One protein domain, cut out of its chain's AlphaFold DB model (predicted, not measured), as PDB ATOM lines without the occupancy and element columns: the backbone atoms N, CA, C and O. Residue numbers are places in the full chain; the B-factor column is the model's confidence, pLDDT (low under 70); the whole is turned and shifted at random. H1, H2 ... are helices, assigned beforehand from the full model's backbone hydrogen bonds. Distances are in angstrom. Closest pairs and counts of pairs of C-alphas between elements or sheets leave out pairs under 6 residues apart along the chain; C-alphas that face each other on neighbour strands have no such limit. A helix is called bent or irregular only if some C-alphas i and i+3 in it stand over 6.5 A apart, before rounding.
ATOM      1  N   ALA A   6     228.037 291.182 253.342       46.38
ATOM      2  CA  ALA A   6     229.415 290.958 252.928       46.38
ATOM      3  C   ALA A   6     230.366 290.729 254.117       46.38
ATOM      4  O   ALA A   6     231.218 289.851 254.033       46.38
ATOM      5  N   THR A   7     230.215 291.442 255.238       49.41
ATOM      6  CA  THR A   7     231.094 291.297 256.417       49.41
ATOM      7  C   THR A   7     230.928 289.929 257.087       49.41
ATOM      8  O   THR A   7     231.913 289.304 257.476       49.41
ATOM      9  N   LEU A   8     229.694 289.421 257.152       50.66
ATOM     10  CA  LEU A   8     229.367 288.099 257.704       50.66
ATOM     11  C   LEU A   8     229.858 286.964 256.784       50.66
ATOM     12  O   LEU A   8     230.364 285.943 257.248       50.66
ATOM     13  N   TYR A   9     229.774 287.171 255.466       55.06
ATOM     14  CA  TYR A   9     230.264 286.227 254.458       55.06
ATOM     15  C   TYR A   9     231.798 286.186 254.366       55.06
ATOM     16  O   TYR A   9     232.376 285.135 254.088       55.06
ATOM     17  N   LEU A  10     232.463 287.323 254.593       53.69
ATOM     18  CA  LEU A  10     233.922 287.435 254.557       53.69
ATOM     19  C   LEU A  10     234.582 286.624 255.671       53.69
ATOM     20  O   LEU A  10     235.587 285.971 255.403       53.69
ATOM     21  N   GLY A  11     233.993 286.603 256.867       53.84
ATOM     22  CA  GLY A  11     234.645 285.955 257.994       53.84
ATOM     23  C   GLY A  11     234.579 284.430 258.004       53.84
ATOM     24  O   GLY A  11     235.590 283.742 258.134       53.84
ATOM     25  N   LYS A  12     233.416 283.874 257.654       62.56
ATOM     26  CA  LYS A  12     233.291 282.432 257.389       62.56
ATOM     27  C   LYS A  12     234.246 281.970 256.276       62.56
ATOM     28  O   LYS A  12     234.770 280.864 256.312       62.56
ATOM     29  N   LYS A  13     234.530 282.843 255.305       70.06
ATOM     30  CA  LYS A  13     235.502 282.575 254.243       70.06
ATOM     31  C   LYS A  13     236.950 282.617 254.753       70.06
ATOM     32  O   LYS A  13     237.773 281.870 254.232       70.06
ATOM     33  N   ALA A  14     237.279 283.455 255.736       72.75
ATOM     34  CA  ALA A  14     238.632 283.567 256.278       72.75
ATOM     35  C   ALA A  14     239.055 282.298 257.032       72.75
ATOM     36  O   ALA A  14     240.120 281.749 256.733       72.75
ATOM     37  N   ILE A  15     238.198 281.777 257.919       81.38
ATOM     38  CA  ILE A  15     238.487 280.541 258.663       81.38
ATOM     39  C   ILE A  15     238.589 279.323 257.732       81.38
ATOM     40  O   ILE A  15     239.514 278.522 257.863       81.38
ATOM     41  N   ASP A  16     237.720 279.227 256.720       84.94
ATOM     42  CA  ASP A  16     237.758 278.153 255.720       84.94
ATOM     43  C   ASP A  16     239.044 278.212 254.870       84.94
ATOM     44  O   ASP A  16     239.658 277.181 254.568       84.94
ATOM     45  N   ILE A  17     239.498 279.421 254.511       86.88
ATOM     46  CA  ILE A  17     240.775 279.626 253.810       86.88
ATOM     47  C   ILE A  17     241.950 279.218 254.702       86.88
ATOM     48  O   ILE A  17     242.867 278.543 254.223       86.88
ATOM     49  N   ALA A  18     241.947 279.628 255.974       89.06
ATOM     50  CA  ALA A  18     242.991 279.260 256.923       89.06
ATOM     51  C   ALA A  18     243.056 277.737 257.084       89.06
ATOM     52  O   ALA A  18     244.129 277.156 256.934       89.06
ATOM     53  N   LEU A  19     241.906 277.084 257.266       90.88
ATOM     54  CA  LEU A  19     241.813 275.635 257.409       90.88
ATOM     55  C   LEU A  19     242.356 274.914 256.174       90.88
ATOM     56  O   LEU A  19     243.208 274.041 256.306       90.88
ATOM     57  N   THR A  20     241.954 275.340 254.975       92.19
ATOM     58  CA  THR A  20     242.439 274.754 253.715       92.19
ATOM     59  C   THR A  20     243.965 274.830 253.604       92.19
ATOM     60  O   THR A  20     244.618 273.868 253.191       92.19
ATOM     61  N   ARG A  21     244.557 275.972 253.981       92.50
ATOM     62  CA  ARG A  21     246.014 276.163 253.963       92.50
ATOM     63  C   ARG A  21     246.712 275.270 254.982       92.50
ATOM     64  O   ARG A  21     247.703 274.636 254.638       92.50
ATOM     65  N   VAL A  22     246.182 275.188 256.199       95.00
ATOM     66  CA  VAL A  22     246.731 274.337 257.261       95.00
ATOM     67  C   VAL A  22     246.666 272.860 256.868       95.00
ATOM     68  O   VAL A  22     247.663 272.154 256.976       95.00
ATOM     69  N   GLU A  23     245.539 272.398 256.328       95.19
ATOM     70  CA  GLU A  23     245.381 271.028 255.826       95.19
ATOM     71  C   GLU A  23     246.330 270.723 254.663       95.19
ATOM     72  O   GLU A  23     246.824 269.602 254.523       95.19
ATOM     73  N   GLN A  24     246.599 271.704 253.797       95.69
ATOM     74  CA  GLN A  24     247.623 271.562 252.772       95.69
ATOM     75  C   GLN A  24     249.016 271.414 253.397       95.69
ATOM     76  O   GLN A  24     249.706 270.447 253.082       95.69
ATOM     77  N   SER A  25     249.408 272.298 254.316       96.31
ATOM     78  CA  SER A  25     250.697 272.215 255.010       96.31
ATOM     79  C   SER A  25     250.868 270.893 255.767       96.31
ATOM     80  O   SER A  25     251.923 270.275 255.687       96.31
ATOM     81  N   LEU A  26     249.823 270.380 256.419       95.88
ATOM     82  CA  LEU A  26     249.866 269.077 257.091       95.88
ATOM     83  C   LEU A  26     250.002 267.904 256.119       95.88
ATOM     84  O   LEU A  26     250.747 266.965 256.396       95.88
ATOM     85  N   ARG A  27     249.325 267.947 254.966       96.75
ATOM     86  CA  ARG A  27     249.528 266.946 253.904       96.75
ATOM     87  C   ARG A  27     250.967 266.953 253.410       96.75
ATOM     88  O   ARG A  27     251.566 265.897 253.255       96.75
ATOM     89  N   GLU A  28     251.522 268.139 253.203       95.50
ATOM     90  CA  GLU A  28     252.912 268.313 252.798       95.50
ATOM     91  C   GLU A  28     253.901 267.831 253.869       95.50
ATOM     92  O   GLU A  28     254.922 267.239 253.534       95.50
ATOM     93  N   ALA A  29     253.598 268.030 255.153       95.12
ATOM     94  CA  ALA A  29     254.408 267.542 256.267       95.12
ATOM     95  C   ALA A  29     254.421 266.005 256.376       95.12
ATOM     96  O   ALA A  29     255.398 265.406 256.832       95.12
ATOM     97  N   LYS A  30     253.342 265.358 255.928       94.69
ATOM     98  CA  LYS A  30     253.166 263.899 255.935       94.69
ATOM     99  C   LYS A  30     253.632 263.221 254.633       94.69
ATOM    100  O   LYS A  30     253.532 262.004 254.537       94.69
ATOM    101  N   ASP A  31     254.140 263.964 253.645       95.19
ATOM    102  CA  ASP A  31     254.665 263.393 252.394       95.19
ATOM    103  C   ASP A  31     256.088 262.844 252.597       95.19
ATOM    104  O   ASP A  31     257.058 263.600 252.665       95.19
ATOM    105  N   ASP A  32     256.219 261.517 252.655       92.12
ATOM    106  CA  ASP A  32     257.496 260.819 252.874       92.12
ATOM    107  C   ASP A  32     258.525 261.009 251.748       92.12
ATOM    108  O   ASP A  32     259.692 260.658 251.913       92.12
ATOM    109  N   ARG A  33     258.131 261.586 250.606       94.44
ATOM    110  CA  ARG A  33     259.067 261.925 249.521       94.44
ATOM    111  C   ARG A  33     259.864 263.200 249.801       94.44
ATOM    112  O   ARG A  33     260.817 263.478 249.077       94.44
ATOM    113  N   ARG A  34     259.460 263.993 250.799       94.44
ATOM    114  CA  ARG A  34     260.136 265.233 251.195       94.44
ATOM    115  C   ARG A  34     261.207 264.971 252.246       94.44
ATOM    116  O   ARG A  34     261.116 264.032 253.036       94.44
ATOM    117  N   THR A  35     262.210 265.840 252.284       94.38
ATOM    118  CA  THR A  35     263.243 265.795 253.324       94.38
ATOM    119  C   THR A  35     262.647 266.092 254.702       94.38
ATOM    120  O   THR A  35     261.640 266.788 254.829       94.38
ATOM    121  N   GLU A  36     263.290 265.612 255.766       94.00
ATOM    122  CA  GLU A  36     262.868 265.885 257.150       94.00
ATOM    123  C   GLU A  36     262.760 267.391 257.441       94.00
ATOM    124  O   GLU A  36     261.825 267.829 258.104       94.00
ATOM    125  N   VAL A  37     263.681 268.199 256.900       94.06
ATOM    126  CA  VAL A  37     263.679 269.663 257.058       94.06
ATOM    127  C   VAL A  37     262.460 270.286 256.383       94.06
ATOM    128  O   VAL A  37     261.814 271.156 256.962       94.06
ATOM    129  N   GLU A  38     262.116 269.842 255.174       95.56
ATOM    130  CA  GLU A  38     260.921 270.317 254.470       95.56
ATOM    131  C   GLU A  38     259.639 269.899 255.187       95.56
ATOM    132  O   GLU A  38     258.714 270.701 255.291       95.56
ATOM    133  N   ARG A  39     259.585 268.672 255.712       96.62
ATOM    134  CA  ARG A  39     258.430 268.167 256.464       96.62
ATOM    135  C   ARG A  39     258.239 268.917 257.782       96.62
ATOM    136  O   ARG A  39     257.128 269.355 258.069       96.62
ATOM    137  N   CYS A  40     259.320 269.148 258.527       96.00
ATOM    138  CA  CYS A  40     259.313 269.986 259.726       96.00
ATOM    139  C   CYS A  40     258.878 271.424 259.407       96.00
ATOM    140  O   CYS A  40     257.990 271.966 260.065       96.00
ATOM    141  N   ALA A  41     259.419 272.022 258.339       96.06
ATOM    142  CA  ALA A  41     259.002 273.348 257.897       96.06
ATOM    143  C   ALA A  41     257.502 273.398 257.561       96.06
ATOM    144  O   ALA A  41     256.831 274.359 257.923       96.06
ATOM    145  N   SER A  42     256.953 272.357 256.930       97.38
ATOM    146  CA  SER A  42     255.518 272.253 256.659       97.38
ATOM    147  C   SER A  42     254.671 272.142 257.935       97.38
ATOM    148  O   SER A  42     253.614 272.765 258.008       97.38
ATOM    149  N   PHE A  43     255.126 271.419 258.966       97.69
ATOM    150  CA  PHE A  43     254.449 271.404 260.272       97.69
ATOM    151  C   PHE A  43     254.488 272.776 260.964       97.69
ATOM    152  O   PHE A  43     253.472 273.238 261.485       97.69
ATOM    153  N   LEU A  44     255.626 273.472 260.918       96.56
ATOM    154  CA  LEU A  44     255.771 274.836 261.436       96.56
ATOM    155  C   LEU A  44     254.850 275.828 260.700       96.56
ATOM    156  O   LEU A  44     254.194 276.666 261.322       96.56
ATOM    157  N   GLU A  45     254.745 275.704 259.378       96.31
ATOM    158  CA  GLU A  45     253.813 276.475 258.551       96.31
ATOM    159  C   GLU A  45     252.345 276.175 258.886       96.31
ATOM    160  O   GLU A  45     251.540 277.106 258.971       96.31
ATOM    161  N   ALA A  46     252.002 274.911 259.154       96.38
ATOM    162  CA  ALA A  46     250.676 274.528 259.631       96.38
ATOM    163  C   ALA A  46     250.354 275.178 260.988       96.38
ATOM    164  O   ALA A  46     249.283 275.767 261.135       96.38
ATOM    165  N   CYS A  47     251.298 275.163 261.939       95.88
ATOM    166  CA  CYS A  47     251.138 275.836 263.233       95.88
ATOM    167  C   CYS A  47     250.877 277.336 263.051       95.88
ATOM    168  O   CYS A  47     249.904 277.876 263.576       95.88
ATOM    169  N   LYS A  48     251.706 278.005 262.239       94.88
ATOM    170  CA  LYS A  48     251.553 279.429 261.914       94.88
ATOM    171  C   LYS A  48     250.182 279.722 261.304       94.88
ATOM    172  O   LYS A  48     249.528 280.681 261.704       94.88
ATOM    173  N   GLY A  49     249.758 278.917 260.328       93.31
ATOM    174  CA  GLY A  49     248.469 279.073 259.658       93.31
ATOM    175  C   GLY A  49     247.291 278.920 260.617       93.31
ATOM    176  O   GLY A  49     246.367 279.730 260.569       93.31
ATOM    177  N   ALA A  50     247.356 277.937 261.516       92.62
ATOM    178  CA  ALA A  50     246.318 277.704 262.509       92.62
ATOM    179  C   ALA A  50     246.230 278.865 263.504       92.62
ATOM    180  O   ALA A  50     245.155 279.425 263.679       92.62
ATOM    181  N   ILE A  51     247.358 279.294 264.077       91.75
ATOM    182  CA  ILE A  51     247.416 280.425 265.017       91.75
ATOM    183  C   ILE A  51     246.868 281.705 264.378       91.75
ATOM    184  O   ILE A  51     246.003 282.359 264.953       91.75
ATOM    185  N   VAL A  52     247.317 282.041 263.164       91.56
ATOM    186  CA  VAL A  52     246.824 283.224 262.444       91.56
ATOM    187  C   VAL A  52     245.324 283.122 262.163       91.56
ATOM    188  O   VAL A  52     244.623 284.115 262.321       91.56
ATOM    189  N   GLY A  53     244.823 281.948 261.772       90.44
ATOM    190  CA  GLY A  53     243.395 281.746 261.526       90.44
ATOM    191  C   GLY A  53     242.542 281.897 262.790       90.44
ATOM    192  O   GLY A  53     241.515 282.566 262.744       90.44
ATOM    193  N   LEU A  54     242.998 281.349 263.921       89.25
ATOM    194  CA  LEU A  54     242.331 281.476 265.226       89.25
ATOM    195  C   LEU A  54     242.197 282.939 265.669       89.25
ATOM    196  O   LEU A  54     241.165 283.346 266.200       89.25
ATOM    197  N   GLU A  55     243.255 283.716 265.453       89.75
ATOM    198  CA  GLU A  55     243.342 285.136 265.798       89.75
ATOM    199  C   GLU A  55     242.502 286.014 264.866       89.75
ATOM    200  O   GLU A  55     241.845 286.955 265.309       89.75
ATOM    201  N   GLN A  56     242.482 285.690 263.572       90.12
ATOM    202  CA  GLN A  56     241.634 286.373 262.597       90.12
ATOM    203  C   GLN A  56     240.151 286.142 262.881       90.12
ATOM    204  O   GLN A  56     239.384 287.101 262.868       90.12
ATOM    205  N   GLU A  57     239.753 284.906 263.189       89.19
ATOM    206  CA  GLU A  57     238.364 284.602 263.544       89.19
ATOM    207  C   GLU A  57     237.936 285.367 264.805       89.19
ATOM    208  O   GLU A  57     236.864 285.971 264.824       89.19
ATOM    209  N   TYR A  58     238.803 285.430 265.823       90.38
ATOM    210  CA  TYR A  58     238.573 286.267 267.002       90.38
ATOM    211  C   TYR A  58     238.342 287.738 266.624       90.38
ATOM    212  O   TYR A  58     237.340 288.333 267.028       90.38
ATOM    213  N   ASP A  59     239.248 288.326 265.835       90.31
ATOM    214  CA  ASP A  59     239.168 289.730 265.418       90.31
ATOM    215  C   ASP A  59     237.861 290.016 264.660       90.31
ATOM    216  O   ASP A  59     237.220 291.048 264.870       90.31
ATOM    217  N   GLU A  60     237.436 289.096 263.798       90.81
ATOM    218  CA  GLU A  60     236.212 289.230 263.016       90.81
ATOM    219  C   GLU A  60     234.944 289.078 263.853       90.81
ATOM    220  O   GLU A  60     233.984 289.821 263.639       90.81
ATOM    221  N   ILE A  61     234.926 288.160 264.823       91.94
ATOM    222  CA  ILE A  61     233.821 288.045 265.781       91.94
ATOM    223  C   ILE A  61     233.715 289.327 266.611       91.94
ATOM    224  O   ILE A  61     232.614 289.854 266.801       91.94
ATOM    225  N   VAL A  62     234.841 289.869 267.082       93.06
ATOM    226  CA  VAL A  62     234.866 291.138 267.820       93.06
ATOM    227  C   VAL A  62     234.377 292.289 266.938       93.06
ATOM    228  O   VAL A  62     233.552 293.088 267.383       93.06
ATOM    229  N   GLU A  63     234.801 292.366 265.678       92.00
ATOM    230  CA  GLU A  63     234.322 293.388 264.743       92.00
ATOM    231  C   GLU A  63     232.814 293.251 264.469       92.00
ATOM    232  O   GLU A  63     232.080 294.242 264.474       92.00
ATOM    233  N   GLN A  64     232.315 292.026 264.295       91.94
ATOM    234  CA  GLN A  64     230.884 291.752 264.149       91.94
ATOM    235  C   GLN A  64     230.104 292.130 265.420       91.94
ATOM    236  O   GLN A  64     228.990 292.652 265.344       91.94
ATOM    237  N   THR A  65     230.707 291.942 266.593       92.50
ATOM    238  CA  THR A  65     230.158 292.357 267.890       92.50
ATOM    239  C   THR A  65     230.054 293.885 267.983       92.50
ATOM    240  O   THR A  65     228.996 294.421 268.318       92.50
ATOM    241  N   VAL A  66     231.108 294.619 267.608       92.06
ATOM    242  CA  VAL A  66     231.118 296.098 267.569       92.06
ATOM    243  C   VAL A  66     230.019 296.643 266.654       92.06
ATOM    244  O   VAL A  66     229.368 297.638 266.987       92.06
ATOM    245  N   ASN A  67     229.800 295.978 265.522       90.31
ATOM    246  CA  ASN A  67     228.845 296.391 264.497       90.31
ATOM    247  C   ASN A  67     227.471 295.711 264.618       90.31
ATOM    248  O   ASN A  67     226.637 295.876 263.732       90.31
ATOM    249  N   SER A  68     227.210 294.971 265.701       88.62
ATOM    250  CA  SER A  68     225.971 294.200 265.883       88.62
ATOM    251  C   SER A  68     224.728 295.068 265.739       88.62
ATOM    252  O   SER A  68     224.702 296.189 266.230       88.62
ATOM    253  N   THR A  69     223.673 294.588 265.090       87.44
ATOM    254  CA  THR A  69     222.393 295.302 264.956       87.44
ATOM    255  C   THR A  69     221.342 294.740 265.894       87.44
ATOM    256  O   THR A  69     221.418 293.588 266.299       87.44
ATOM    257  N   ASP A  70     220.291 295.518 266.157       87.06
ATOM    258  CA  ASP A  70     219.140 295.066 266.953       87.06
ATOM    259  C   ASP A  70     218.261 294.021 266.224       87.06
ATOM    260  O   ASP A  70     217.147 293.729 266.669       87.06
ATOM    261  N   ASP A  71     218.748 293.479 265.098       85.88
ATOM    262  CA  ASP A  71     218.110 292.417 264.324       85.88
ATOM    263  C   ASP A  71     218.287 291.056 265.031       85.88
ATOM    264  O   ASP A  71     219.418 290.576 265.177       85.88
ATOM    265  N   PRO A  72     217.184 290.389 265.423       84.81
ATOM    266  CA  PRO A  72     217.214 289.057 266.026       84.81
ATOM    267  C   PRO A  72     217.960 287.999 265.204       84.81
ATOM    268  O   PRO A  72     218.446 287.011 265.756       84.81
ATOM    269  N   THR A  73     217.977 288.126 263.876       86.88
ATOM    270  CA  THR A  73     218.630 287.140 263.003       86.88
ATOM    271  C   THR A  73     220.140 287.297 263.075       86.88
ATOM    272  O   THR A  73     220.819 286.336 263.432       86.88
ATOM    273  N   ALA A  74     220.646 288.518 262.880       87.19
ATOM    274  CA  ALA A  74     222.066 288.832 263.022       87.19
ATOM    275  C   ALA A  74     222.637 288.439 264.399       87.19
ATOM    276  O   ALA A  74     223.751 287.922 264.486       87.19
ATOM    277  N   ILE A  75     221.872 288.624 265.482       88.62
ATOM    278  CA  ILE A  75     222.311 288.243 266.836       88.62
ATOM    279  C   ILE A  75     222.376 286.728 267.024       88.62
ATOM    280  O   ILE A  75     223.329 286.227 267.619       88.62
ATOM    281  N   ARG A  76     221.410 285.979 266.486       88.62
ATOM    282  CA  ARG A  76     221.459 284.509 266.516       88.62
ATOM    283  C   ARG A  76     222.612 283.960 265.677       88.62
ATOM    284  O   ARG A  76     223.229 282.978 266.079       88.62
ATOM    285  N   GLU A  77     222.930 284.597 264.553       89.94
ATOM    286  CA  GLU A  77     224.099 284.247 263.740       89.94
ATOM    287  C   GLU A  77     225.413 284.518 264.479       89.94
ATOM    288  O   GLU A  77     226.276 283.643 264.507       89.94
ATOM    289  N   LEU A  78     225.548 285.678 265.133       90.88
ATOM    290  CA  LEU A  78     226.708 285.993 265.970       90.88
ATOM    291  C   LEU A  78     226.857 284.995 267.128       90.88
ATOM    292  O   LEU A  78     227.947 284.471 267.343       90.88
ATOM    293  N   LYS A  79     225.757 284.673 267.824       91.38
ATOM    294  CA  LYS A  79     225.725 283.654 268.887       91.38
ATOM    295  C   LYS A  79     226.264 282.319 268.389       91.38
ATOM    296  O   LYS A  79     227.146 281.740 269.010       91.38
ATOM    297  N   LYS A  80     225.742 281.851 267.250       89.62
ATOM    298  CA  LYS A  80     226.158 280.589 266.639       89.62
ATOM    299  C   LYS A  80     227.633 280.620 266.238       89.62
ATOM    300  O   LYS A  80     228.322 279.636 266.452       89.62
ATOM    301  N   ARG A  81     228.122 281.729 265.682       89.25
ATOM    302  CA  ARG A  81     229.533 281.879 265.297       89.25
ATOM    303  C   ARG A  81     230.469 281.816 266.509       89.25
ATOM    304  O   ARG A  81     231.473 281.120 266.448       89.25
ATOM    305  N   ILE A  82     230.112 282.482 267.610       89.62
ATOM    306  CA  ILE A  82     230.858 282.406 268.877       89.62
ATOM    307  C   ILE A  82     230.842 280.975 269.429       89.62
ATOM    308  O   ILE A  82     231.874 280.475 269.863       89.62
ATOM    309  N   ASP A  83     229.692 280.303 269.394       86.81
ATOM    310  CA  ASP A  83     229.563 278.920 269.861       86.81
ATOM    311  C   ASP A  83     230.393 277.937 269.017       86.81
ATOM    312  O   ASP A  83     231.136 277.121 269.565       86.81
ATOM    313  N   ASP A  84     230.332 278.069 267.687       84.38
ATOM    314  CA  ASP A  84     231.135 277.289 266.741       84.38
ATOM    315  C   ASP A  84     232.643 277.524 266.987       84.38
ATOM    316  O   ASP A  84     233.413 276.564 267.003       84.38
ATOM    317  N   TYR A  85     233.060 278.774 267.233       85.56
ATOM    318  CA  TYR A  85     234.445 279.132 267.566       85.56
ATOM    319  C   TYR A  85     234.915 278.517 268.888       85.56
ATOM    320  O   TYR A  85     236.033 278.026 268.980       85.56
ATOM    321  N   LEU A  86     234.061 278.500 269.914       81.94
ATOM    322  CA  LEU A  86     234.434 277.983 271.231       81.94
ATOM    323  C   LEU A  86     234.520 276.450 271.279       81.94
ATOM    324  O   LEU A  86     235.368 275.910 271.998       81.94
ATOM    325  N   HIS A  87     233.653 275.755 270.533       72.25
ATOM    326  CA  HIS A  87     233.419 274.315 270.703       72.25
ATOM    327  C   HIS A  87     233.745 273.453 269.471       72.25
ATOM    328  O   HIS A  87     233.973 272.250 269.617       72.25
ATOM    329  N   ILE A  88     233.770 274.023 268.263       66.56
ATOM    330  CA  ILE A  88     233.947 273.297 266.988       66.56
ATOM    331  C   ILE A  88     235.177 273.833 266.237       66.56
ATOM    332  O   ILE A  88     235.220 273.872 265.004       66.56
ATOM    333  N   ASP A  89     236.210 274.260 266.963       70.12
ATOM    334  CA  ASP A  89     237.373 274.859 266.318       70.12
ATOM    335  C   ASP A  89     238.306 273.811 265.697       70.12
ATOM    336  O   ASP A  89     239.172 273.204 266.340       70.12
ATOM    337  N   LYS A  90     238.135 273.611 264.388       81.44
ATOM    338  CA  LYS A  90     238.979 272.726 263.581       81.44
ATOM    339  C   LYS A  90     240.431 273.198 263.538       81.44
ATOM    340  O   LYS A  90     241.312 272.344 263.490       81.44
ATOM    341  N   LEU A  91     240.707 274.506 263.571       87.25
ATOM    342  CA  LEU A  91     242.077 275.025 263.498       87.25
ATOM    343  C   LEU A  91     242.876 274.647 264.742       87.25
ATOM    344  O   LEU A  91     244.042 274.280 264.617       87.25
ATOM    345  N   ARG A  92     242.248 274.644 265.922       85.69
ATOM    346  CA  ARG A  92     242.893 274.154 267.150       85.69
ATOM    347  C   ARG A  92     243.294 272.685 267.037       85.69
ATOM    348  O   ARG A  92     244.404 272.329 267.421       85.69
ATOM    349  N   LEU A  93     242.420 271.832 266.501       87.75
ATOM    350  CA  LEU A  93     242.753 270.418 266.292       87.75
ATOM    351  C   LEU A  93     243.932 270.254 265.330       87.75
ATOM    352  O   LEU A  93     244.826 269.454 265.599       87.75
ATOM    353  N   GLN A  94     243.964 271.040 264.250       91.44
ATOM    354  CA  GLN A  94     245.095 271.028 263.327       91.44
ATOM    355  C   GLN A  94     246.384 271.556 263.975       91.44
ATOM    356  O   GLN A  94     247.453 271.025 263.696       91.44
ATOM    357  N   LEU A  95     246.301 272.563 264.854       91.75
ATOM    358  CA  LEU A  95     247.452 273.063 265.609       91.75
ATOM    359  C   LEU A  95     248.025 271.973 266.522       91.75
ATOM    360  O   LEU A  95     249.228 271.760 266.520       91.75
ATOM    361  N   ILE A  96     247.171 271.235 267.238       91.12
ATOM    362  CA  ILE A  96     247.596 270.103 268.078       91.12
ATOM    363  C   ILE A  96     248.268 269.012 267.232       91.12
ATOM    364  O   ILE A  96     249.315 268.499 267.621       91.12
ATOM    365  N   ASP A  97     247.680 268.639 266.088       92.00
ATOM    366  CA  ASP A  97     248.274 267.645 265.178       92.00
ATOM    367  C   ASP A  97     249.632 268.118 264.640       92.00
ATOM    368  O   ASP A  97     250.591 267.347 264.592       92.00
ATOM    369  N   ALA A  98     249.737 269.403 264.294       95.06
ATOM    370  CA  ALA A  98     250.972 269.993 263.807       95.06
ATOM    371  C   ALA A  98     252.076 269.994 264.874       95.06
ATOM    372  O   ALA A  98     253.187 269.553 264.584       95.06
ATOM    373  N   THR A  99     251.769 270.422 266.101       94.62
ATOM    374  CA  THR A  99     252.723 270.453 267.219       94.62
ATOM    375  C   THR A  99     253.231 269.055 267.572       94.62
ATOM    376  O   THR A  99     254.437 268.863 267.691       94.62
ATOM    377  N   LYS A 100     252.356 268.040 267.604       93.38
ATOM    378  CA  LYS A 100     252.772 266.635 267.787       93.38
ATOM    379  C   LYS A 100     253.736 266.157 266.700       93.38
ATOM    380  O   LYS A 100     254.670 265.406 266.966       93.38
ATOM    381  N   GLY A 101     253.522 266.592 265.459       93.06
ATOM    382  CA  GLY A 101     254.454 266.328 264.364       93.06
ATOM    383  C   GLY A 101     255.836 266.952 264.590       93.06
ATOM    384  O   GLY A 101     256.844 266.358 264.213       93.06
ATOM    385  N   LEU A 102     255.896 268.126 265.224       95.81
ATOM    386  CA  LEU A 102     257.148 268.818 265.540       95.81
ATOM    387  C   LEU A 102     257.933 268.148 266.669       95.81
ATOM    388  O   LEU A 102     259.154 268.070 266.555       95.81
ATOM    389  N   GLU A 103     257.261 267.624 267.698       94.38
ATOM    390  CA  GLU A 103     257.897 266.854 268.783       94.38
ATOM    391  C   GLU A 103     258.732 265.695 268.219       94.38
ATOM    392  O   GLU A 103     259.909 265.546 268.542       94.38
ATOM    393  N   HIS A 104     258.162 264.938 267.277       93.81
ATOM    394  CA  HIS A 104     258.872 263.853 266.598       93.81
ATOM    395  C   HIS A 104     260.131 264.337 265.858       93.81
ATOM    396  O   HIS A 104     261.176 263.684 265.882       93.81
ATOM    397  N   TYR A 105     260.052 265.493 265.195       94.19
ATOM    398  CA  TYR A 105     261.200 266.048 264.485       94.19
ATOM    399  C   TYR A 105     262.268 266.615 265.413       94.19
ATOM    400  O   TYR A 105     263.441 266.602 265.039       94.19
ATOM    401  N   LEU A 106     261.900 267.085 266.606       94.81
ATOM    402  CA  LEU A 106     262.867 267.576 267.581       94.81
ATOM    403  C   LEU A 106     263.833 266.453 267.965       94.81
ATOM    404  O   LEU A 106     265.045 266.633 267.848       94.81
ATOM    405  N   GLU A 107     263.302 265.270 268.279       93.00
ATOM    406  CA  GLU A 107     264.103 264.082 268.597       93.00
ATOM    407  C   GLU A 107     265.066 263.711 267.454       93.00
ATOM    408  O   GLU A 107     266.248 263.434 267.677       93.00
ATOM    409  N   ILE A 108     264.584 263.743 266.204       92.94
ATOM    410  CA  ILE A 108     265.396 263.445 265.015       92.94
ATOM    411  C   ILE A 108     266.545 264.451 264.868       92.94
ATOM    412  O   ILE A 108     267.693 264.064 264.614       92.94
ATOM    413  N   PHE A 109     266.261 265.747 265.000       93.56
ATOM    414  CA  PHE A 109     267.273 266.779 264.799       93.56
ATOM    415  C   PHE A 109     268.285 266.845 265.946       93.56
ATOM    416  O   PHE A 109     269.467 267.058 265.672       93.56
ATOM    417  N   GLU A 110     267.882 266.564 267.187       93.12
ATOM    418  CA  GLU A 110     268.793 266.420 268.332       93.12
ATOM    419  C   GLU A 110     269.815 265.290 268.113       93.12
ATOM    420  O   GLU A 110     271.027 265.481 268.275       93.12
ATOM    421  N   GLN A 111     269.360 264.125 267.645       90.75
ATOM    422  CA  GLN A 111     270.250 263.008 267.299       90.75
ATOM    423  C   GLN A 111     271.192 263.363 266.138       90.75
ATOM    424  O   GLN A 111     272.384 263.031 266.137       90.75
ATOM    425  N   ARG A 112     270.686 264.083 265.132       87.12
ATOM    426  CA  ARG A 112     271.486 264.492 263.970       87.12
ATOM    427  C   ARG A 112     272.487 265.600 264.267       87.12
ATOM    428  O   ARG A 112     273.516 265.644 263.590       87.12
ATOM    429  N   ALA A 113     272.206 266.470 265.233       86.81
ATOM    430  CA  ALA A 113     273.121 267.523 265.664       86.81
ATOM    431  C   ALA A 113     274.340 266.957 266.413       86.81
ATOM    432  O   ALA A 113     275.432 267.512 266.320       86.81
ATOM    433  N   THR A 114     274.180 265.816 267.090       81.06
ATOM    434  CA  THR A 114     275.231 265.182 267.909       81.06
ATOM    435  C   THR A 114     276.040 264.104 267.176       81.06
ATOM    436  O   THR A 114     277.080 263.662 267.672       81.06
ATOM    437  N   THR A 115     275.620 263.690 265.976       79.56
ATOM    438  CA  THR A 115     276.314 262.663 265.182       79.56
ATOM    439  C   THR A 115     277.716 263.115 264.730       79.56
ATOM    440  O   THR A 115     277.870 264.046 263.942       79.56
ATOM    441  N   VAL A 116     278.745 262.372 265.159       57.59
ATOM    442  CA  VAL A 116     280.188 262.649 264.953       57.59
ATOM    443  C   VAL A 116     280.645 262.586 263.484       57.59
ATOM    444  O   VAL A 116     281.664 263.167 263.130       57.59
ATOM    445  N   LEU A 117     279.893 261.916 262.604       58.84
ATOM    446  CA  LEU A 117     280.240 261.720 261.184       58.84
ATOM    447  C   LEU A 117     280.126 262.982 260.308       58.84
ATOM    448  O   LEU A 117     280.355 262.917 259.102       58.84
ATOM    449  N   GLN A 118     279.755 264.124 260.882       59.12
ATOM    450  CA  GLN A 118     279.609 265.374 260.149       59.12
ATOM    451  C   GLN A 118     280.828 266.273 260.322       59.12
ATOM    452  O   GLN A 118     281.516 266.235 261.339       59.12
ATOM    453  N   TRP A 119     281.080 267.110 259.315       60.91
ATOM    454  CA  TRP A 119     282.156 268.091 259.344       60.91
ATOM    455  C   TRP A 119     282.093 268.930 260.640       60.91
ATOM    456  O   TRP A 119     281.081 269.602 260.863       60.91
ATOM    457  N   PRO A 120     283.147 268.928 261.483       66.38
ATOM    458  CA  PRO A 120     283.104 269.477 262.845       66.38
ATOM    459  C   PRO A 120     282.636 270.934 262.951       66.38
ATOM    460  O   PRO A 120     282.093 271.338 263.973       66.38
ATOM    461  N   TRP A 121     282.812 271.725 261.892       72.25
ATOM    462  CA  TRP A 121     282.424 273.135 261.837       72.25
ATOM    463  C   TRP A 121     280.928 273.391 261.649       72.25
ATOM    464  O   TRP A 121     280.487 274.483 261.980       72.25
ATOM    465  N   LYS A 122     280.135 272.427 261.153       80.38
ATOM    466  CA  LYS A 122     278.668 272.582 261.047       80.38
ATOM    467  C   LYS A 122     277.931 272.220 262.341       80.38
ATOM    468  O   LYS A 122     276.740 272.489 262.463       80.38
ATOM    469  N   ARG A 123     278.614 271.592 263.304       84.44
ATOM    470  CA  ARG A 123     278.011 271.155 264.568       84.44
ATOM    471  C   ARG A 123     277.434 272.321 265.393       84.44
ATOM    472  O   ARG A 123     276.274 272.202 265.779       84.44
ATOM    473  N   PRO A 124     278.144 273.450 265.594       87.06
ATOM    474  CA  PRO A 124     277.591 274.589 266.329       87.06
ATOM    475  C   PRO A 124     276.329 275.171 265.678       87.06
ATOM    476  O   PRO A 124     275.382 275.522 266.376       87.06
ATOM    477  N   ASP A 125     276.283 275.225 264.341       88.38
ATOM    478  CA  ASP A 125     275.113 275.727 263.608       88.38
ATOM    479  C   ASP A 125     273.891 274.816 263.791       88.38
ATOM    480  O   ASP A 125     272.765 275.298 263.919       88.38
ATOM    481  N   LYS A 126     274.106 273.495 263.844       88.94
ATOM    482  CA  LYS A 126     273.045 272.508 264.089       88.94
ATOM    483  C   LYS A 126     272.531 272.546 265.516       88.94
ATOM    484  O   LYS A 126     271.320 272.547 265.699       88.94
ATOM    485  N   GLU A 127     273.427 272.595 266.500       91.44
ATOM    486  CA  GLU A 127     273.051 272.724 267.913       91.44
ATOM    487  C   GLU A 127     272.230 274.008 268.123       91.44
ATOM    488  O   GLU A 127     271.114 273.942 268.630       91.44
ATOM    489  N   LYS A 128     272.688 275.143 267.576       92.06
ATOM    490  CA  LYS A 128     271.945 276.411 267.606       92.06
ATOM    491  C   LYS A 128     270.565 276.315 266.943       92.06
ATOM    492  O   LYS A 128     269.592 276.848 267.474       92.06
ATOM    493  N   ALA A 129     270.465 275.685 265.771       93.62
ATOM    494  CA  ALA A 129     269.187 275.534 265.076       93.62
ATOM    495  C   ALA A 129     268.206 274.649 265.863       93.62
ATOM    496  O   ALA A 129     267.020 274.967 265.935       93.62
ATOM    497  N   VAL A 130     268.705 273.579 266.491       94.50
ATOM    498  CA  VAL A 130     267.920 272.697 267.365       94.50
ATOM    499  C   VAL A 130     267.459 273.422 268.627       94.50
ATOM    500  O   VAL A 130     266.295 273.291 268.995       94.50
ATOM    501  N   ASP A 131     268.312 274.231 269.253       94.25
ATOM    502  CA  ASP A 131     267.933 275.020 270.429       94.25
ATOM    503  C   ASP A 131     266.824 276.027 270.093       94.25
ATOM    504  O   ASP A 131     265.802 276.075 270.778       94.25
ATOM    505  N   LEU A 132     266.954 276.748 268.973       94.06
ATOM    506  CA  LEU A 132     265.896 277.633 268.470       94.06
ATOM    507  C   LEU A 132     264.605 276.878 268.138       94.06
ATOM    508  O   LEU A 132     263.509 277.425 268.279       94.06
ATOM    509  N   PHE A 133     264.715 275.640 267.657       95.12
ATOM    510  CA  PHE A 133     263.553 274.810 267.375       95.12
ATOM    511  C   PHE A 133     262.846 274.370 268.660       95.12
ATOM    512  O   PHE A 133     261.623 274.496 268.733       95.12
ATOM    513  N   ARG A 134     263.601 273.955 269.684       96.06
ATOM    514  CA  ARG A 134     263.081 273.603 271.011       96.06
ATOM    515  C   ARG A 134     262.367 274.781 271.666       96.06
ATOM    516  O   ARG A 134     261.214 274.640 272.056       96.06
ATOM    517  N   GLU A 135     263.002 275.953 271.702       94.56
ATOM    518  CA  GLU A 135     262.386 277.172 272.244       94.56
ATOM    519  C   GLU A 135     261.070 277.510 271.533       94.56
ATOM    520  O   GLU A 135     260.091 277.916 272.160       94.56
ATOM    521  N   ASN A 136     261.031 277.357 270.207       93.44
ATOM    522  CA  ASN A 136     259.823 277.623 269.438       93.44
ATOM    523  C   ASN A 136     258.725 276.583 269.722       93.44
ATOM    524  O   ASN A 136     257.553 276.948 269.775       93.44
ATOM    525  N   LEU A 137     259.084 275.314 269.938       94.25
ATOM    526  CA  LEU A 137     258.135 274.269 270.326       94.25
ATOM    527  C   LEU A 137     257.532 274.542 271.711       94.25
ATOM    528  O   LEU A 137     256.312 274.567 271.841       94.25
ATOM    529  N   GLU A 138     258.358 274.884 272.704       93.31
ATOM    530  CA  GLU A 138     257.894 275.263 274.048       93.31
ATOM    531  C   GLU A 138     256.918 276.451 274.013       93.31
ATOM    532  O   GLU A 138     255.940 276.507 274.762       93.31
ATOM    533  N   GLN A 139     257.146 277.414 273.116       90.69
ATOM    534  CA  GLN A 139     256.224 278.531 272.922       90.69
ATOM    535  C   GLN A 139     254.905 278.118 272.266       90.69
ATOM    536  O   GLN A 139     253.858 278.651 272.643       90.69
ATOM    537  N   LEU A 140     254.937 277.194 271.302       92.25
ATOM    538  CA  LEU A 140     253.730 276.635 270.690       92.25
ATOM    539  C   LEU A 140     252.899 275.868 271.724       92.25
ATOM    540  O   LEU A 140     251.682 276.057 271.781       92.25
ATOM    541  N   ASP A 141     253.546 275.094 272.594       90.75
ATOM    542  CA  ASP A 141     252.889 274.412 273.712       90.75
ATOM    543  C   ASP A 141     252.305 275.406 274.711       90.75
ATOM    544  O   ASP A 141     251.145 275.290 275.112       90.75
ATOM    545  N   GLY A 142     253.057 276.453 275.057       88.06
ATOM    546  CA  GLY A 142     252.566 277.534 275.908       88.06
ATOM    547  C   GLY A 142     251.371 278.278 275.299       88.06
ATOM    548  O   GLY A 142     250.477 278.716 276.027       88.06
ATOM    549  N   TYR A 143     251.319 278.418 273.973       86.69
ATOM    550  CA  TYR A 143     250.161 278.973 273.275       86.69
ATOM    551  C   TYR A 143     248.957 278.024 273.350       86.69
ATOM    552  O   TYR A 143     247.865 278.460 273.709       86.69
ATOM    553  N   LEU A 144     249.152 276.726 273.090       86.50
ATOM    554  CA  LEU A 144     248.112 275.703 273.230       86.50
ATOM    555  C   LEU A 144     247.555 275.628 274.660       86.50
ATOM    556  O   LEU A 144     246.339 275.537 274.830       86.50
ATOM    557  N   ASP A 145     248.409 275.717 275.684       83.88
ATOM    558  CA  ASP A 145     247.983 275.759 277.087       83.88
ATOM    559  C   ASP A 145     247.092 276.981 277.352       83.88
ATOM    560  O   ASP A 145     246.006 276.851 277.911       83.88
ATOM    561  N   LYS A 146     247.473 278.166 276.855       80.25
ATOM    562  CA  LYS A 146     246.649 279.385 276.968       80.25
ATOM    563  C   LYS A 146     245.288 279.260 276.282       80.25
ATOM    564  O   LYS A 146     244.321 279.806 276.802       80.25
ATOM    565  N   LEU A 147     245.194 278.541 275.159       77.56
ATOM    566  CA  LEU A 147     243.906 278.251 274.510       77.56
ATOM    567  C   LEU A 147     243.023 277.300 275.336       77.56
ATOM    568  O   LEU A 147     241.813 277.264 275.118       77.56
ATOM    569  N   ASN A 148     243.624 276.498 276.221       68.75
ATOM    570  CA  ASN A 148     242.950 275.473 277.019       68.75
ATOM    571  C   ASN A 148     242.644 275.924 278.455       68.75
ATOM    572  O   ASN A 148     241.766 275.335 279.094       68.75
ATOM    573  N   ARG A 149     243.352 276.937 278.976       60.19
ATOM    574  CA  ARG A 149     243.125 277.483 280.320       60.19
ATOM    575  C   ARG A 149     241.734 278.096 280.415       60.19
ATOM    576  O   ARG A 149     241.490 279.239 280.041       60.19
ATOM    577  N   SER A 150     240.828 277.292 280.949       51.19
ATOM    578  CA  SER A 150     239.515 277.687 281.418       51.19
ATOM    579  C   SER A 150     239.496 277.492 282.930       51.19
ATOM    580  O   SER A 150     239.361 276.382 283.433       51.19
ATOM    581  N   ASP A 151     239.579 278.592 283.676       45.31
ATOM    582  CA  ASP A 151     239.406 278.618 285.136       45.31
ATOM    583  C   ASP A 151     237.923 278.397 285.535       45.31
ATOM    584  O   ASP A 151     237.469 278.812 286.600       45.31
ATOM    585  N   LEU A 152     237.128 277.775 284.654       45.03
ATOM    586  CA  LEU A 152     235.684 277.600 284.768       45.03
ATOM    587  C   LEU A 152     235.368 276.102 284.931       45.03
ATOM    588  O   LEU A 152     235.117 275.417 283.939       45.03
ATOM    589  N   PRO A 153     235.336 275.577 286.171       43.38
ATOM    590  CA  PRO A 153     235.246 274.141 286.470       43.38
ATOM    591  C   PRO A 153     233.962 273.428 286.000       43.38
ATOM    592  O   PRO A 153     233.847 272.217 286.172       43.38
ATOM    593  N   PHE A 154     232.993 274.138 285.410       45.50
ATOM    594  CA  PHE A 154     231.674 273.593 285.055       45.50
ATOM    595  C   PHE A 154     231.254 273.786 283.589       45.50
ATOM    596  O   PHE A 154     230.118 273.455 283.252       45.50
ATOM    597  N   ARG A 155     232.124 274.290 282.698       44.78
ATOM    598  CA  ARG A 155     231.829 274.326 281.252       44.78
ATOM    599  C   ARG A 155     232.744 273.357 280.499       44.78
ATOM    600  O   ARG A 155     233.960 273.489 280.606       44.78
ATOM    601  N   PRO A 156     232.197 272.384 279.749       45.09
ATOM    602  CA  PRO A 156     233.008 271.498 278.931       45.09
ATOM    603  C   PRO A 156     233.658 272.319 277.812       45.09
ATOM    604  O   PRO A 156     232.997 272.698 276.857       45.09
ATOM    605  N   SER A 157     234.967 272.547 277.918       47.56
ATOM    606  CA  SER A 157     235.849 272.940 276.807       47.56
ATOM    607  C   SER A 157     235.488 274.264 276.113       47.56
ATOM    608  O   SER A 157     235.094 274.280 274.952       47.56
ATOM    609  N   GLY A 158     235.695 275.397 276.791       53.34
ATOM    610  CA  GLY A 158     235.900 276.659 276.075       53.34
ATOM    611  C   GLY A 158     237.291 276.650 275.454       53.34
ATOM    612  O   GLY A 158     238.269 276.532 276.192       53.34
ATOM    613  N   THR A 159     237.393 276.705 274.127       58.94
ATOM    614  CA  THR A 159     238.681 276.663 273.418       58.94
ATOM    615  C   THR A 159     238.753 277.785 272.392       58.94
ATOM    616  O   THR A 159     237.731 278.145 271.828       58.94
ATOM    617  N   GLY A 160     239.922 278.403 272.208       65.88
ATOM    618  CA  GLY A 160     240.077 279.540 271.290       65.88
ATOM    619  C   GLY A 160     240.772 280.746 271.918       65.88
ATOM    620  O   GLY A 160     241.108 280.760 273.102       65.88
ATOM    621  N   VAL A 161     241.038 281.762 271.101       80.94
ATOM    622  CA  VAL A 161     241.663 283.016 271.531       80.94
ATOM    623  C   VAL A 161     240.622 283.885 272.229       80.94
ATOM    624  O   VAL A 161     239.481 283.998 271.791       80.94
ATOM    625  N   GLY A 162     241.014 284.522 273.335       82.06
ATOM    626  CA  GLY A 162     240.161 285.500 274.009       82.06
ATOM    627  C   GLY A 162     238.878 284.904 274.597       82.06
ATOM    628  O   GLY A 162     237.827 285.539 274.533       82.06
ATOM    629  N   LEU A 163     238.961 283.714 275.204       84.44
ATOM    630  CA  LEU A 163     237.833 283.021 275.847       84.44
ATOM    631  C   LEU A 163     236.995 283.930 276.751       84.44
ATOM    632  O   LEU A 163     235.771 283.935 276.654       84.44
ATOM    633  N   THR A 164     237.643 284.739 277.591       85.75
ATOM    634  CA  THR A 164     236.967 285.694 278.481       85.75
ATOM    635  C   THR A 164     236.082 286.671 277.708       85.75
ATOM    636  O   THR A 164     234.956 286.943 278.120       85.75
ATOM    637  N   ALA A 165     236.563 287.169 276.567       88.06
ATOM    638  CA  ALA A 165     235.799 288.067 275.713       88.06
ATOM    639  C   ALA A 165     234.611 287.345 275.072       88.06
ATOM    640  O   ALA A 165     233.481 287.824 275.164       88.06
ATOM    641  N   MET A 166     234.857 286.171 274.485       90.94
ATOM    642  CA  MET A 166     233.831 285.364 273.822       90.94
ATOM    643  C   MET A 166     232.710 284.963 274.783       90.94
ATOM    644  O   MET A 166     231.536 285.132 274.461       90.94
ATOM    645  N   PHE A 167     233.050 284.514 275.993       89.44
ATOM    646  CA  PHE A 167     232.057 284.169 277.007       89.44
ATOM    647  C   PHE A 167     231.278 285.379 277.516       89.44
ATOM    648  O   PHE A 167     230.066 285.268 277.666       89.44
ATOM    649  N   ALA A 168     231.929 286.525 277.738       89.75
ATOM    650  CA  ALA A 168     231.235 287.739 278.167       89.75
ATOM    651  C   ALA A 168     230.234 288.233 277.108       89.75
ATOM    652  O   ALA A 168     229.123 288.641 277.440       89.75
ATOM    653  N   ILE A 169     230.614 288.177 275.826       90.88
ATOM    654  CA  ILE A 169     229.720 288.527 274.715       90.88
ATOM    655  C   ILE A 169     228.568 287.518 274.629       90.88
ATOM    656  O   ILE A 169     227.412 287.919 274.497       90.88
ATOM    657  N   LEU A 170     228.865 286.219 274.738       90.56
ATOM    658  CA  LEU A 170     227.861 285.160 274.671       90.56
ATOM    659  C   LEU A 170     226.845 285.255 275.816       90.56
ATOM    660  O   LEU A 170     225.648 285.173 275.563       90.56
ATOM    661  N   GLU A 171     227.304 285.482 277.048       89.88
ATOM    662  CA  GLU A 171     226.449 285.663 278.227       89.88
ATOM    663  C   GLU A 171     225.497 286.851 278.050       89.88
ATOM    664  O   GLU A 171     224.304 286.751 278.340       89.88
ATOM    665  N   GLU A 172     225.991 287.966 277.507       89.75
ATOM    666  CA  GLU A 172     225.151 289.128 277.231       89.75
ATOM    667  C   GLU A 172     224.125 288.837 276.126       89.75
ATOM    668  O   GLU A 172     222.954 289.201 276.257       89.75
ATOM    669  N   ILE A 173     224.516 288.122 275.065       89.44
ATOM    670  CA  ILE A 173     223.578 287.679 274.027       89.44
ATOM    671  C   ILE A 173     222.505 286.759 274.624       89.44
ATOM    672  O   ILE A 173     221.320 286.953 274.354       89.44
ATOM    673  N   GLU A 174     222.881 285.796 275.466       88.19
ATOM    674  CA  GLU A 174     221.951 284.890 276.150       88.19
ATOM    675  C   GLU A 174     220.997 285.632 277.088       88.19
ATOM    676  O   GLU A 174     219.811 285.304 277.150       88.19
ATOM    677  N   ARG A 175     221.468 286.679 277.769       84.31
ATOM    678  CA  ARG A 175     220.630 287.548 278.607       84.31
ATOM    679  C   ARG A 175     219.575 288.292 277.788       84.31
ATOM    680  O   ARG A 175     218.451 288.494 278.258       84.31
ATOM    681  N   ILE A 176     219.917 288.701 276.566       81.00
ATOM    682  CA  ILE A 176     218.994 289.386 275.652       81.00
ATOM    683  C   ILE A 176     218.003 288.390 275.012       81.00
ATOM    684  O   ILE A 176     216.816 288.719 274.893       81.00
ATOM    685  N   ASP A 177     218.485 287.196 274.648       76.75
ATOM    686  CA  ASP A 177     217.769 286.089 273.980       76.75
ATOM    687  C   ASP A 177     216.934 285.215 274.944       76.75
ATOM    688  O   ASP A 177     216.084 284.434 274.517       76.75
ATOM    689  N   GLY A 178     217.145 285.350 276.258       68.19
ATOM    690  CA  GLY A 178     216.445 284.596 277.296       68.19
ATOM    691  C   GLY A 178     214.917 284.782 277.288       68.19
ATOM    692  O   GLY A 178     214.393 285.740 276.708       68.19
ATOM    693  N   SER A 187     212.733 294.223 269.031       63.28
ATOM    694  CA  SER A 187     214.130 294.656 268.948       63.28
ATOM    695  C   SER A 187     214.987 293.971 270.016       63.28
ATOM    696  O   SER A 187     214.518 293.728 271.134       63.28
ATOM    697  N   PHE A 188     216.236 293.662 269.663       68.25
ATOM    698  CA  PHE A 188     217.277 293.190 270.580       68.25
ATOM    699  C   PHE A 188     218.128 294.398 270.978       68.25
ATOM    700  O   PHE A 188     218.846 294.895 270.127       68.25
ATOM    701  N   PRO A 189     218.057 294.935 272.206       78.75
ATOM    702  CA  PRO A 189     218.902 296.067 272.582       78.75
ATOM    703  C   PRO A 189     220.379 295.642 272.621       78.75
ATOM    704  O   PRO A 189     220.817 295.017 273.582       78.75
ATOM    705  N   THR A 190     221.151 295.975 271.581       84.56
ATOM    706  CA  THR A 190     222.551 295.521 271.417       84.56
ATOM    707  C   THR A 190     223.612 296.453 271.996       84.56
ATOM    708  O   THR A 190     224.803 296.219 271.800       84.56
ATOM    709  N   SER A 191     223.230 297.516 272.708       87.88
ATOM    710  CA  SER A 191     224.180 298.531 273.189       87.88
ATOM    711  C   SER A 191     225.317 297.935 274.022       87.88
ATOM    712  O   SER A 191     226.478 298.235 273.758       87.88
ATOM    713  N   LEU A 192     224.993 297.032 274.951       88.94
ATOM    714  CA  LEU A 192     225.971 296.367 275.816       88.94
ATOM    715  C   LEU A 192     226.859 295.383 275.045       88.94
ATOM    716  O   LEU A 192     228.069 295.374 275.243       88.94
ATOM    717  N   VAL A 193     226.289 294.627 274.101       91.12
ATOM    718  CA  VAL A 193     227.054 293.749 273.194       91.12
ATOM    719  C   VAL A 193     228.096 294.569 272.426       91.12
ATOM    720  O   VAL A 193     229.278 294.232 272.428       91.12
ATOM    721  N   ARG A 194     227.698 295.711 271.848       93.50
ATOM    722  CA  ARG A 194     228.621 296.611 271.134       93.50
ATOM    723  C   ARG A 194     229.700 297.198 272.042       93.50
ATOM    724  O   ARG A 194     230.840 297.348 271.607       93.50
ATOM    725  N   GLU A 195     229.350 297.577 273.270       93.56
ATOM    726  CA  GLU A 195     230.304 298.100 274.255       93.56
ATOM    727  C   GLU A 195     231.356 297.054 274.634       93.56
ATOM    728  O   GLU A 195     232.547 297.375 274.636       93.56
ATOM    729  N   LEU A 196     230.948 295.799 274.845       92.62
ATOM    730  CA  LEU A 196     231.869 294.680 275.058       92.62
ATOM    731  C   LEU A 196     232.795 294.483 273.853       92.62
ATOM    732  O   LEU A 196     234.008 294.394 274.028       92.62
ATOM    733  N   GLY A 197     232.255 294.503 272.630       92.75
ATOM    734  CA  GLY A 197     233.068 294.432 271.414       92.75
ATOM    735  C   GLY A 197     234.120 295.544 271.343       92.75
ATOM    736  O   GLY A 197     235.291 295.282 271.076       92.75
ATOM    737  N   LYS A 198     233.740 296.795 271.643       93.94
ATOM    738  CA  LYS A 198     234.675 297.937 271.645       93.94
ATOM    739  C   LYS A 198     235.762 297.778 272.701       93.94
ATOM    740  O   LYS A 198     236.930 298.022 272.400       93.94
ATOM    741  N   LYS A 199     235.381 297.351 273.906       94.56
ATOM    742  CA  LYS A 199     236.307 297.077 275.005       94.56
ATOM    743  C   LYS A 199     237.352 296.045 274.578       94.56
ATOM    744  O   LYS A 199     238.538 296.363 274.545       94.56
ATOM    745  N   TYR A 200     236.917 294.860 274.155       92.06
ATOM    746  CA  TYR A 200     237.827 293.763 273.813       92.06
ATOM    747  C   TYR A 200     238.637 294.005 272.536       92.06
ATOM    748  O   TYR A 200     239.739 293.478 272.408       92.06
ATOM    749  N   ARG A 201     238.151 294.854 271.622       91.06
ATOM    750  CA  ARG A 201     238.954 295.368 270.506       91.06
ATOM    751  C   ARG A 201     240.096 296.260 270.993       91.06
ATOM    752  O   ARG A 201     241.203 296.153 270.481       91.06
ATOM    753  N   SER A 202     239.827 297.153 271.948       89.50
ATOM    754  CA  SER A 202     240.825 298.098 272.470       89.50
ATOM    755  C   SER A 202     241.856 297.455 273.399       89.50
ATOM    756  O   SER A 202     243.004 297.883 273.424       89.50
ATOM    757  N   GLU A 203     241.464 296.407 274.125       89.38
ATOM    758  CA  GLU A 203     242.340 295.656 275.034       89.38
ATOM    759  C   GLU A 203     243.222 294.630 274.296       89.38
ATOM    760  O   GLU A 203     244.065 293.978 274.914       89.38
ATOM    761  N   ARG A 204     243.037 294.448 272.979       86.25
ATOM    762  CA  ARG A 204     243.731 293.401 272.227       86.25
ATOM    763  C   ARG A 204     245.190 293.765 271.952       86.25
ATOM    764  O   ARG A 204     245.483 294.596 271.097       86.25
ATOM    765  N   ASP A 205     246.095 293.034 272.594       83.75
ATOM    766  CA  ASP A 205     247.527 293.047 272.287       83.75
ATOM    767  C   ASP A 205     247.899 291.996 271.221       83.75
ATOM    768  O   ASP A 205     247.794 290.790 271.462       83.75
ATOM    769  N   LYS A 206     248.341 292.445 270.039       83.12
ATOM    770  CA  LYS A 206     248.759 291.569 268.927       83.12
ATOM    771  C   LYS A 206     250.250 291.228 268.944       83.12
ATOM    772  O   LYS A 206     250.680 290.409 268.130       83.12
ATOM    773  N   GLU A 207     251.031 291.808 269.851       84.19
ATOM    774  CA  GLU A 207     252.477 291.588 269.916       84.19
ATOM    775  C   GLU A 207     252.848 290.104 270.104       84.19
ATOM    776  O   GLU A 207     253.703 289.610 269.362       84.19
ATOM    777  N   PRO A 208     252.162 289.323 270.970       82.38
ATOM    778  CA  PRO A 208     252.458 287.899 271.119       82.38
ATOM    779  C   PRO A 208     252.278 287.098 269.821       82.38
ATOM    780  O   PRO A 208     253.061 286.194 269.539       82.38
ATOM    781  N   LEU A 209     251.272 287.442 269.009       85.06
ATOM    782  CA  LEU A 209     251.027 286.799 267.716       85.06
ATOM    783  C   LEU A 209     252.153 287.109 266.726       85.06
ATOM    784  O   LEU A 209     252.668 286.205 266.063       85.06
ATOM    785  N   ILE A 210     252.528 288.385 266.618       85.56
ATOM    786  CA  ILE A 210     253.603 288.834 265.726       85.56
ATOM    787  C   ILE A 210     254.904 288.117 266.084       85.56
ATOM    788  O   ILE A 210     255.595 287.617 265.192       85.56
ATOM    789  N   GLU A 211     255.198 288.008 267.377       89.12
ATOM    790  CA  GLU A 211     256.406 287.359 267.868       89.12
ATOM    791  C   GLU A 211     256.434 285.856 267.555       89.12
ATOM    792  O   GLU A 211     257.429 285.376 267.007       89.12
ATOM    793  N   ILE A 212     255.341 285.120 267.799       88.50
ATOM    794  CA  ILE A 212     255.253 283.687 267.456       88.50
ATOM    795  C   ILE A 212     255.438 283.477 265.947       88.50
ATOM    796  O   ILE A 212     256.230 282.638 265.514       88.50
ATOM    797  N   VAL A 213     254.759 284.274 265.115       90.06
ATOM    798  CA  VAL A 213     254.869 284.180 263.649       90.06
ATOM    799  C   VAL A 213     256.295 284.470 263.175       90.06
ATOM    800  O   VAL A 213     256.798 283.799 262.266       90.06
ATOM    801  N   ARG A 214     256.953 285.469 263.771       92.81
ATOM    802  CA  ARG A 214     258.338 285.840 263.464       92.81
ATOM    803  C   ARG A 214     259.304 284.718 263.835       92.81
ATOM    804  O   ARG A 214     260.170 284.386 263.025       92.81
ATOM    805  N   ARG A 215     259.131 284.114 265.012       92.38
ATOM    806  CA  ARG A 215     259.964 283.003 265.492       92.38
ATOM    807  C   ARG A 215     259.829 281.766 264.628       92.38
ATOM    808  O   ARG A 215     260.851 281.274 264.169       92.38
ATOM    809  N   ILE A 216     258.608 281.359 264.277       93.25
ATOM    810  CA  ILE A 216     258.385 280.231 263.362       93.25
ATOM    811  C   ILE A 216     259.175 280.408 262.055       93.25
ATOM    812  O   ILE A 216     259.846 279.480 261.605       93.25
ATOM    813  N   ARG A 217     259.144 281.605 261.449       93.12
ATOM    814  CA  ARG A 217     259.904 281.885 260.215       93.12
ATOM    815  C   ARG A 217     261.411 281.781 260.433       93.12
ATOM    816  O   ARG A 217     262.088 281.139 259.634       93.12
ATOM    817  N   ALA A 218     261.916 282.381 261.510       93.88
ATOM    818  CA  ALA A 218     263.333 282.319 261.851       93.88
ATOM    819  C   ALA A 218     263.793 280.869 262.072       93.88
ATOM    820  O   ALA A 218     264.813 280.461 261.525       93.88
ATOM    821  N   THR A 219     263.007 280.064 262.788       94.44
ATOM    822  CA  THR A 219     263.279 278.641 263.004       94.44
ATOM    823  C   THR A 219     263.323 277.873 261.682       94.44
ATOM    824  O   THR A 219     264.271 277.130 261.452       94.44
ATOM    825  N   ILE A 220     262.368 278.088 260.766       93.31
ATOM    826  CA  ILE A 220     262.394 277.453 259.433       93.31
ATOM    827  C   ILE A 220     263.690 277.792 258.683       93.31
ATOM    828  O   ILE A 220     264.312 276.911 258.085       93.31
ATOM    829  N   GLU A 221     264.100 279.060 258.690       94.56
ATOM    830  CA  GLU A 221     265.314 279.504 258.004       94.56
ATOM    831  C   GLU A 221     266.584 278.898 258.609       94.56
ATOM    832  O   GLU A 221     267.437 278.414 257.864       94.56
ATOM    833  N   GLU A 222     266.710 278.885 259.936       92.62
ATOM    834  CA  GLU A 222     267.882 278.320 260.611       92.62
ATOM    835  C   GLU A 222     267.954 276.798 260.426       92.62
ATOM    836  O   GLU A 222     269.024 276.275 260.113       92.62
ATOM    837  N   MET A 223     266.819 276.092 260.486       92.31
ATOM    838  CA  MET A 223     266.763 274.653 260.203       92.31
ATOM    839  C   MET A 223     267.203 274.336 258.770       92.31
ATOM    840  O   MET A 223     267.970 273.400 258.548       92.31
ATOM    841  N   ARG A 224     266.787 275.148 257.789       92.69
ATOM    842  CA  ARG A 224     267.242 275.008 256.397       92.69
ATOM    843  C   ARG A 224     268.742 275.236 256.256       92.69
ATOM    844  O   ARG A 224     269.400 274.429 255.615       92.69
ATOM    845  N   LYS A 225     269.295 276.293 256.856       90.31
ATOM    846  CA  LYS A 225     270.740 276.587 256.777       90.31
ATOM    847  C   LYS A 225     271.593 275.496 257.426       90.31
ATOM    848  O   LYS A 225     272.676 275.187 256.934       90.31
ATOM    849  N   ALA A 226     271.121 274.938 258.538       88.88
ATOM    850  CA  ALA A 226     271.879 273.972 259.317       88.88
ATOM    851  C   ALA A 226     271.841 272.558 258.711       88.88
ATOM    852  O   ALA A 226     272.857 271.856 258.733       88.88
ATOM    853  N   PHE A 227     270.693 272.128 258.175       86.38
ATOM    854  CA  PHE A 227     270.450 270.728 257.802       86.38
ATOM    855  C   PHE A 227     270.327 270.446 256.297       86.38
ATOM    856  O   PHE A 227     270.350 269.267 255.936       86.38
ATOM    857  N   LEU A 228     270.244 271.470 255.440       84.19
ATOM    858  CA  LEU A 228     270.409 271.343 253.983       84.19
ATOM    859  C   LEU A 228     271.857 271.670 253.561       84.19
ATOM    860  O   LEU A 228     272.281 271.133 252.516       84.19
TER     861      LEU A 228
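This is residues 6 to 178 and 187 to 228 of the 228 residues of an uncharacterized protein of Acidobacterium sp. 4Y35 (UniProt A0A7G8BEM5). A long rod-shaped bundle of eight helices is built along H2, the longest helix, with H1 folded back along one side of H2 and the other six set end to end in three pairs, H3 then H4, H5 then H6, and H7 then H8. Toward one end H4 and H8 pack on H2 and H5 packs on H4 and H8, and toward the other end H3 and H7 pack on the last part of H2 and H6 packs on H3 and H7, while residues 116 to 121, of which 120 and 121 belong to H5, stick out at the tip beyond H4. The printed part has 215 residues with eight named helices in the order H1 to H8 and no named strand, and the class is all helix. It is only just loose, close to compact, with a radius of gyration of the C-alphas of 20.4 A and spans of 74 by 31 by 29 A.

H2, residues 36 to 66, is 45.0 A from first to last C-alpha and runs from C-alpha 36 at (262.868, 265.885, 257.150) to C-alpha 66 at (231.118, 296.098, 267.569). Before it comes H1, residues 6 to 29 and 34.4 A long, with C-alpha 6 at (229.415, 290.958, 252.928). H3 holds residues 72 to 87 and is 22.4 A long; H4, residues 90 to 114, is 37.3 A long. H5, residues 120 to 148, is 43.0 A long and only just irregular, with C-alphas 121 and 124 lying 6.8 A apart. H6 holds residues 163 to 177, H7 residues 191 to 202, and H8 residues 207 to 227 with a length of 30.1 A, its C-alpha 227 at (270.450, 270.728, 257.802).

H2 is the hub and touches five helices, H1, H3, H4, H7 and H8. H1 and H2 form a helical hairpin at a shallow tilt of 13 degrees, opposite ways, their closest C-alphas those of Ala 29 and Arg 39 at 4.1 A. H8 touches H2 at a shallow tilt of 12 degrees, opposite ways, and the closest C-alphas, of Ala 41 and Ile 220, are 5.5 A apart. H4 touches H2 at a shallow tilt of 30 degrees, opposite ways, closest at the C-alphas of Ala 50 and Leu 91, 5.1 A apart. With residues 18 to 26 alone H1 touches H4, the closest C-alphas being those of Leu 19 and Leu 91 at 6.1 A. H5 touches H4, closest at the C-alphas of Ala 113 and Lys 126, 5.2 A apart, and the two form a helical hairpin. H5 also touches H8, where the C-alphas of Lys 126 and Ala 226 come closest at 5.1 A. Toward the other end H2 touches H7 with residues 59 to 66 alone, at a steep tilt of 38 degrees, and the closest C-alphas, of Val 66 and Arg 194, are 4.4 A apart. H2 and H3 form a helical hairpin whose closest C-alphas, of Ile 61 and Ile 82, are 7.1 A apart. H6 touches H7 at a shallow tilt of 9 degrees, opposite ways, closest at the C-alphas of Ile 169 and Val 193, 6.1 A apart. H6 touches H3 at a shallow tilt of 34 degrees, only just short of steep, with the C-alphas of Lys 79 and Leu 170 closest at 6.3 A. Among the pairs that are apart are H1 and H5, and H6 and H8. In H2, H3, H6, H7 and H8 every O i to N i+4 pair is within hydrogen-bond range; the counts are 19 of 20 in H1, 20 of 21 in H4 and 23 of 25 in H5.

The two C-alphas farthest apart, of Leu 117 and Ser 187, are 74.3 A from each other. Residues 179 to 186 are not printed, and C-alphas 178 and 187 are 13.3 A apart across this cut, which lies in the link from H6 to H7. The link from H5 to H6, residues 149 to 162, is long. The mean pLDDT of the printed part is 85.2; 29 residues are under 70, among them residues 6 to 12, 116 to 120 and 148 to 160.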